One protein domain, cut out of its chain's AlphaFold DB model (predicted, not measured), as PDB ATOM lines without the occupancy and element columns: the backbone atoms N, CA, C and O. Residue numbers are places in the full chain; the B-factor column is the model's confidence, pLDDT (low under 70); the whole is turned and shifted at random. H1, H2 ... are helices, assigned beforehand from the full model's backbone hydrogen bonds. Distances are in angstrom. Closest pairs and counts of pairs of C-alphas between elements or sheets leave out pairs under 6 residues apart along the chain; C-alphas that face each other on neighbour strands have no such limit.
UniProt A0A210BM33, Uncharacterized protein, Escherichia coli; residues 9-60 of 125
ATOM      1  N   LEU A   9     -25.407 -13.134  18.063       84.38
ATOM      2  CA  LEU A   9     -24.398 -12.950  19.113       84.38
ATOM      3  C   LEU A   9     -25.024 -12.434  20.415       84.38
ATOM      4  O   LEU A   9     -24.739 -12.992  21.466       84.38
ATOM      5  N   ASP A  10     -25.947 -11.474  20.322       83.88
ATOM      6  CA  ASP A  10     -26.621 -10.895  21.489       83.88
ATOM      7  C   ASP A  10     -27.347 -11.963  22.328       83.88
ATOM      8  O   ASP A  10     -27.304 -11.926  23.551       83.88
ATOM      9  N   TYR A  11     -27.979 -12.954  21.689       85.31
ATOM     10  CA  TYR A  11     -28.620 -14.069  22.389       85.31
ATOM     11  C   TYR A  11     -27.608 -14.913  23.166       85.31
ATOM     12  O   TYR A  11     -27.867 -15.275  24.310       85.31
ATOM     13  N   ASN A  12     -26.455 -15.219  22.565       85.31
ATOM     14  CA  ASN A  12     -25.418 -15.999  23.241       85.31
ATOM     15  C   ASN A  12     -24.832 -15.241  24.436       85.31
ATOM     16  O   ASN A  12     -24.589 -15.853  25.472       85.31
ATOM     17  N   ASP A  13     -24.671 -13.921  24.318       85.19
ATOM     18  CA  ASP A  13     -24.227 -13.075  25.428       85.19
ATOM     19  C   ASP A  13     -25.275 -13.042  26.557       85.19
ATOM     20  O   ASP A  13     -24.932 -13.009  27.741       85.19
ATOM     21  N   MET A  14     -26.568 -13.100  26.214       88.38
ATOM     22  CA  MET A  14     -27.645 -13.176  27.203       88.38
ATOM     23  C   MET A  14     -27.756 -14.546  27.884       88.38
ATOM     24  O   MET A  14     -28.118 -14.582  29.057       88.38
ATOM     25  N   LEU A  15     -27.420 -15.652  27.207       89.00
ATOM     26  CA  LEU A  15     -27.468 -16.999  27.797       89.00
ATOM     27  C   LEU A  15     -26.629 -17.097  29.078       89.00
ATOM     28  O   LEU A  15     -27.127 -17.566  30.098       89.00
ATOM     29  N   GLU A  16     -25.386 -16.606  29.050       86.44
ATOM     30  CA  GLU A  16     -24.503 -16.636  30.227       86.44
ATOM     31  C   GLU A  16     -25.079 -15.803  31.385       86.44
ATOM     32  O   GLU A  16     -25.028 -16.206  32.549       86.44
ATOM     33  N   ALA A  17     -25.686 -14.654  31.068       90.06
ATOM     34  CA  ALA A  17     -26.354 -13.822  32.062       90.06
ATOM     35  C   ALA A  17     -27.597 -14.512  32.654       90.06
ATOM     36  O   ALA A  17     -27.862 -14.387  33.851       90.06
ATOM     37  N   TRP A  18     -28.358 -15.253  31.849       94.12
ATOM     38  CA  TRP A  18     -29.537 -15.981  32.319       94.12
ATOM     39  C   TRP A  18     -29.171 -17.134  33.259       94.12
ATOM     40  O   TRP A  18     -29.809 -17.271  34.302       94.12
ATOM     41  N   ASP A  19     -28.103 -17.882  32.972       93.44
ATOM     42  CA  ASP A  19     -27.657 -19.003  33.813       93.44
ATOM     43  C   ASP A  19     -27.327 -18.568  35.253       93.44
ATOM     44  O   ASP A  19     -27.694 -19.239  36.227       93.44
ATOM     45  N   ILE A  20     -26.643 -17.429  35.414       94.06
ATOM     46  CA  ILE A  20     -26.350 -16.891  36.748       94.06
ATOM     47  C   ILE A  20     -27.592 -16.282  37.402       94.06
ATOM     48  O   ILE A  20     -27.779 -16.449  38.610       94.06
ATOM     49  N   ASN A  21     -28.475 -15.637  36.633       95.31
ATOM     50  CA  ASN A  21     -29.731 -15.097  37.157       95.31
ATOM     51  C   ASN A  21     -30.614 -16.208  37.740       95.31
ATOM     52  O   ASN A  21     -31.155 -16.041  38.836       95.31
ATOM     53  N   ASP A  22     -30.701 -17.352  37.064       95.50
ATOM     54  CA  ASP A  22     -31.476 -18.510  37.516       95.50
ATOM     55  C   ASP A  22     -30.884 -19.135  38.774       95.50
ATOM     56  O   ASP A  22     -31.613 -19.446  39.720       95.50
ATOM     57  N   ALA A  23     -29.557 -19.247  38.841       95.94
ATOM     58  CA  ALA A  23     -28.879 -19.734  40.035       95.94
ATOM     59  C   ALA A  23     -29.096 -18.807  41.244       95.94
ATOM     60  O   ALA A  23     -29.365 -19.282  42.353       95.94
ATOM     61  N   LEU A  24     -29.033 -17.488  41.032       96.81
ATOM     62  CA  LEU A  24     -29.281 -16.487  42.070       96.81
ATOM     63  C   LEU A  24     -30.741 -16.496  42.540       96.81
ATOM     64  O   LEU A  24     -30.984 -16.433  43.747       96.81
ATOM     65  N   MET A  25     -31.704 -16.617  41.621       96.69
ATOM     66  CA  MET A  25     -33.133 -16.719  41.949       96.69
ATOM     67  C   MET A  25     -33.503 -18.050  42.610       96.69
ATOM     68  O   MET A  25     -34.390 -18.081  43.461       96.69
ATOM     69  N   GLY A  26     -32.813 -19.141  42.270       95.94
ATOM     70  CA  GLY A  26     -32.982 -20.450  42.909       95.94
ATOM     71  C   GLY A  26     -32.450 -20.515  44.348       95.94
ATOM     72  O   GLY A  26     -32.715 -21.474  45.082       95.94
ATOM     73  N   GLY A  27     -31.713 -19.491  44.783       97.31
ATOM     74  CA  GLY A  27     -31.277 -19.333  46.161       97.31
ATOM     75  C   GLY A  27     -30.111 -20.242  46.558       97.31
ATOM     76  O   GLY A  27     -29.393 -20.819  45.743       97.31
ATOM     77  N   THR A  28     -29.906 -20.386  47.871       97.75
ATOM     78  CA  THR A  28     -28.742 -21.109  48.420       97.75
ATOM     79  C   THR A  28     -28.668 -22.570  47.963       97.75
ATOM     80  O   THR A  28     -27.576 -23.071  47.707       97.75
ATOM     81  N   LEU A  29     -29.799 -23.278  47.880       97.12
ATOM     82  CA  LEU A  29     -29.795 -24.696  47.508       97.12
ATOM     83  C   LEU A  29     -29.427 -24.897  46.037       97.12
ATOM     84  O   LEU A  29     -28.643 -25.797  45.738       97.12
ATOM     85  N   GLU A  30     -29.932 -24.042  45.148       97.19
ATOM     86  CA  GLU A  30     -29.594 -24.105  43.727       97.19
ATOM     87  C   GLU A  30     -28.122 -23.754  43.497       97.19
ATOM     88  O   GLU A  30     -27.400 -24.534  42.880       97.19
ATOM     89  N   MET A  31     -27.624 -22.676  44.112       96.50
ATOM     90  CA  MET A  31     -26.198 -22.322  44.062       96.50
ATOM     91  C   MET A  31     -25.288 -23.474  44.521       96.50
ATOM     92  O   MET A  31     -24.235 -23.709  43.932       96.50
ATOM     93  N   ARG A  32     -25.691 -24.236  45.548       97.00
ATOM     94  CA  ARG A  32     -24.941 -25.424  45.992       97.00
ATOM     95  C   ARG A  32     -25.014 -26.575  44.992       97.00
ATOM     96  O   ARG A  32     -24.022 -27.275  44.815       97.00
ATOM     97  N   ARG A  33     -26.164 -26.784  44.345       96.94
ATOM     98  CA  ARG A  33     -26.342 -27.818  43.309       96.94
ATOM     99  C   ARG A  33     -25.424 -27.578  42.109       96.94
ATOM    100  O   ARG A  33     -24.951 -28.537  41.508       96.94
ATOM    101  N   GLN A  34     -25.146 -26.313  41.810       96.62
ATOM    102  CA  GLN A  34     -24.238 -25.881  40.746       96.62
ATOM    103  C   GLN A  34     -22.751 -26.125  41.074       96.62
ATOM    104  O   GLN A  34     -21.912 -26.095  40.176       96.62
ATOM    105  N   GLY A  35     -22.417 -26.418  42.338       96.69
ATOM    106  CA  GLY A  35     -21.107 -26.934  42.738       96.69
ATOM    107  C   GLY A  35     -19.944 -26.065  42.261       96.69
ATOM    108  O   GLY A  35     -19.874 -24.878  42.574       96.69
ATOM    109  N   GLU A  36     -19.024 -26.660  41.503       96.81
ATOM    110  CA  GLU A  36     -17.802 -26.000  41.036       96.81
ATOM    111  C   GLU A  36     -18.039 -24.828  40.074       96.81
ATOM    112  O   GLU A  36     -17.156 -23.980  39.963       96.81
ATOM    113  N   ASN A  37     -19.225 -24.712  39.463       95.69
ATOM    114  CA  ASN A  37     -19.565 -23.576  38.598       95.69
ATOM    115  C   ASN A  37     -19.520 -22.247  39.370       95.69
ATOM    116  O   ASN A  37     -18.985 -21.258  38.879       95.69
ATOM    117  N   TYR A  38     -20.041 -22.237  40.604       95.50
ATOM    118  CA  TYR A  38     -20.110 -21.034  41.450       95.50
ATOM    119  C   TYR A  38     -19.310 -21.143  42.747       95.50
ATOM    120  O   TYR A  38     -19.122 -20.158  43.462       95.50
ATOM    121  N   LEU A  39     -18.801 -22.333  43.052       96.56
ATOM    122  CA  LEU A  39     -17.886 -22.574  44.151       96.56
ATOM    123  C   LEU A  39     -16.766 -23.509  43.675       96.56
ATOM    124  O   LEU A  39     -16.782 -24.689  44.026       96.56
ATOM    125  N   PRO A  40     -15.787 -23.015  42.894       97.06
ATOM    126  CA  PRO A  40     -14.699 -23.845  42.387       97.06
ATOM    127  C   PRO A  40     -13.911 -24.491  43.521       97.06
ATOM    128  O   PRO A  40     -13.646 -23.848  44.548       97.06
ATOM    129  N   LYS A  41     -13.504 -25.746  43.327       97.50
ATOM    130  CA  LYS A  41     -12.567 -26.427  44.219       97.50
ATOM    131  C   LYS A  41     -11.177 -25.809  44.070       97.50
ATOM    132  O   LYS A  41     -10.718 -25.554  42.956       97.50
ATOM    133  N   TRP A  42     -10.489 -25.531  45.176       97.06
ATOM    134  CA  TRP A  42      -9.138 -24.963  45.077       97.06
ATOM    135  C   TRP A  42      -8.105 -26.032  44.679       97.06
ATOM    136  O   TRP A  42      -8.284 -27.198  45.030       97.06
ATOM    137  N   PRO A  43      -6.980 -25.662  44.027       96.31
ATOM    138  CA  PRO A  43      -6.023 -26.634  43.481       96.31
ATOM    139  C   PRO A  43      -5.488 -27.685  44.467       96.31
ATOM    140  O   PRO A  43      -5.189 -28.800  44.061       96.31
ATOM    141  N   ASN A  44      -5.381 -27.345  45.756       96.44
ATOM    142  CA  ASN A  44      -4.903 -28.237  46.821       96.44
ATOM    143  C   ASN A  44      -5.968 -28.481  47.908       96.44
ATOM    144  O   ASN A  44      -5.629 -28.804  49.047       96.44
ATOM    145  N   GLU A  45      -7.246 -28.259  47.598       97.88
ATOM    146  CA  GLU A  45      -8.342 -28.530  48.528       97.88
ATOM    147  C   GLU A  45      -8.692 -30.019  48.520       97.88
ATOM    148  O   GLU A  45      -8.882 -30.632  47.468       97.88
ATOM    149  N   ASP A  46      -8.783 -30.603  49.710       97.69
ATOM    150  CA  ASP A  46      -9.255 -31.972  49.874       97.69
ATOM    151  C   ASP A  46     -10.745 -32.095  49.502       97.69
ATOM    152  O   ASP A  46     -11.531 -31.166  49.686       97.69
ATOM    153  N   GLU A  47     -11.152 -33.256  48.992       97.50
ATOM    154  CA  GLU A  47     -12.534 -33.504  48.567       97.50
ATOM    155  C   GLU A  47     -13.555 -33.336  49.707       97.50
ATOM    156  O   GLU A  47     -14.625 -32.753  49.511       97.50
ATOM    157  N   ASP A  48     -13.231 -33.792  50.919       98.25
ATOM    158  CA  ASP A  48     -14.126 -33.652  52.069       98.25
ATOM    159  C   ASP A  48     -14.153 -32.210  52.582       98.25
ATOM    160  O   ASP A  48     -15.184 -31.743  53.080       98.25
ATOM    161  N   ALA A  49     -13.038 -31.485  52.453       98.19
ATOM    162  CA  ALA A  49     -12.984 -30.057  52.755       98.19
ATOM    163  C   ALA A  49     -13.871 -29.258  51.788       98.19
ATOM    164  O   ALA A  49     -14.681 -28.445  52.242       98.19
ATOM    165  N   TYR A  50     -13.802 -29.573  50.492       98.50
ATOM    166  CA  TYR A  50     -14.652 -28.978  49.466       98.50
ATOM    167  C   TYR A  50     -16.141 -29.201  49.756       98.50
ATOM    168  O   TYR A  50     -16.911 -28.242  49.843       98.50
ATOM    169  N   LYS A  51     -16.552 -30.451  50.010       98.19
ATOM    170  CA  LYS A  51     -17.953 -30.785  50.329       98.19
ATOM    171  C   LYS A  51     -18.463 -30.067  51.577       98.19
ATOM    172  O   LYS A  51     -19.616 -29.636  51.607       98.19
ATOM    173  N   LYS A  52     -17.619 -29.912  52.603       98.31
ATOM    174  CA  LYS A  52     -17.957 -29.128  53.802       98.31
ATOM    175  C   LYS A  52     -18.118 -27.647  53.477       98.31
ATOM    176  O   LYS A  52     -19.073 -27.038  53.945       98.31
ATOM    177  N   ARG A  53     -17.227 -27.066  52.667       97.94
ATOM    178  CA  ARG A  53     -17.333 -25.665  52.234       97.94
ATOM    179  C   ARG A  53     -18.607 -25.436  51.420       97.94
ATOM    180  O   ARG A  53     -19.333 -24.486  51.696       97.94
ATOM    181  N   LEU A  54     -18.919 -26.343  50.495       98.19
ATOM    182  CA  LEU A  54     -20.151 -26.315  49.709       98.19
ATOM    183  C   LEU A  54     -21.402 -26.406  50.593       98.19
ATOM    184  O   LEU A  54     -22.342 -25.640  50.403       98.19
ATOM    185  N   SER A  55     -21.415 -27.287  51.599       97.56
ATOM    186  CA  SER A  55     -22.593 -27.482  52.455       97.56
ATOM    187  C   SER A  55     -22.896 -26.310  53.393       97.56
ATOM    188  O   SER A  55     -24.044 -26.166  53.818       97.56
ATOM    189  N   VAL A  56     -21.906 -25.463  53.698       97.50
ATOM    190  CA  VAL A  56     -22.082 -24.270  54.550       97.50
ATOM    191  C   VAL A  56     -22.154 -22.961  53.761       97.50
ATOM    192  O   VAL A  56     -22.620 -21.955  54.299       97.50
ATOM    193  N   ALA A  57     -21.749 -22.956  52.488       97.25
ATOM    194  CA  ALA A  57     -21.840 -21.782  51.624       97.25
ATOM    195  C   ALA A  57     -23.295 -21.305  51.538       97.25
ATOM    196  O   ALA A  57     -24.190 -22.082  51.210       97.25
ATOM    197  N   THR A  58     -23.551 -20.048  51.882       97.38
ATOM    198  CA  THR A  58     -24.901 -19.471  51.910       97.38
ATOM    199  C   THR A  58     -24.936 -18.270  50.984       97.38
ATOM    200  O   THR A  58     -24.067 -17.403  51.073       97.38
ATOM    201  N   LEU A  59     -25.925 -18.228  50.093       97.56
ATOM    202  CA  LEU A  59     -26.151 -17.079  49.230       97.56
ATOM    203  C   LEU A  59     -26.766 -15.947  50.059       97.56
ATOM    204  O   LEU A  59     -27.758 -16.151  50.756       97.56
ATOM    205  N   LEU A  60     -26.205 -14.746  49.941       97.44
ATOM    206  CA  LEU A  60     -26.871 -13.524  50.374       97.44
ATOM    207  C   LEU A  60     -27.956 -13.173  49.328       97.44
ATOM    208  O   LEU A  60     -27.589 -12.888  48.188       97.44
TER     209      LEU A  60
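What this domain is: This is residues 9 to 60 of the 125 residues of an uncharacterized protein of Escherichia coli (UniProt A0A210BM33). Picture a long helix, H1, whose first part, residues 9 to 19, sticks out as a free arm, while its last residues make a corner with the short helix H2; beyond H2 a long loop, residues 34 to 46, swings outward, and H3 runs back from its far end toward H2. The arm makes much of the length, and the whole is loosely built, with H3 near H2 but away from H1. The printed part has 52 residues with three named helices, in the order H1, H2, H3, and no named strand, and its class is all helix. It is loose, with a radius of gyration of the C-alphas of 13.1 A, and elongated, spanning 40 by 23 by 14 A.

Where its parts are: Start with the longest helix, H1, residues 9 to 25: find C-alpha 9 at (-24.398, -12.950, 19.113) and go on to C-alpha 25 at (-33.133, -16.719, 41.949), 24.7 A away. On the way, near residue 17, H1 has a kink of 26 degrees. Next comes H2, residues 27 to 33, with 10.2 A from first to last C-alpha. H3, residues 47 to 56, is 14.6 A long and ends at C-alpha 56, at (-22.082, -24.270, 54.550).

How they stand to each other: Look first where H1 meets H2: they touch only at the corner by their link, and H1 does so with residues 23 to 24 alone. Their closest C-alphas are those of Ala 23 and Met 31, 5.5 A apart. Their lines stand about perpendicular, at 74 degrees. Then look at H2 and H3, which are close but not clearly touching: their closest C-alphas, those of Arg 32 and Leu 54, are 6.1 A apart. These two run opposite ways at a shallow tilt of 16 degrees. H1 and H3 are apart. In H2 and H3 every O i to N i+4 pair is within hydrogen-bond range; in H1 10 of 13 are.

The domain as a whole: The two C-alphas farthest apart are those of Leu 9 and Asp 48, at 40.3 A. Residues 9 to 19, which belong to H1, stand free, and so do residues 43 to 48; without these stretches the body has 35 residues, spans 27 by 15 by 14 A and has a radius of gyration of 9.2 A. The link from H1 to H2 is tight, with 1 residue, and the link from H2 to H3 is long, with 13 residues. The printed part has no cut. The model's mean pLDDT over the printed part is 95.1, and no printed residue is under 70.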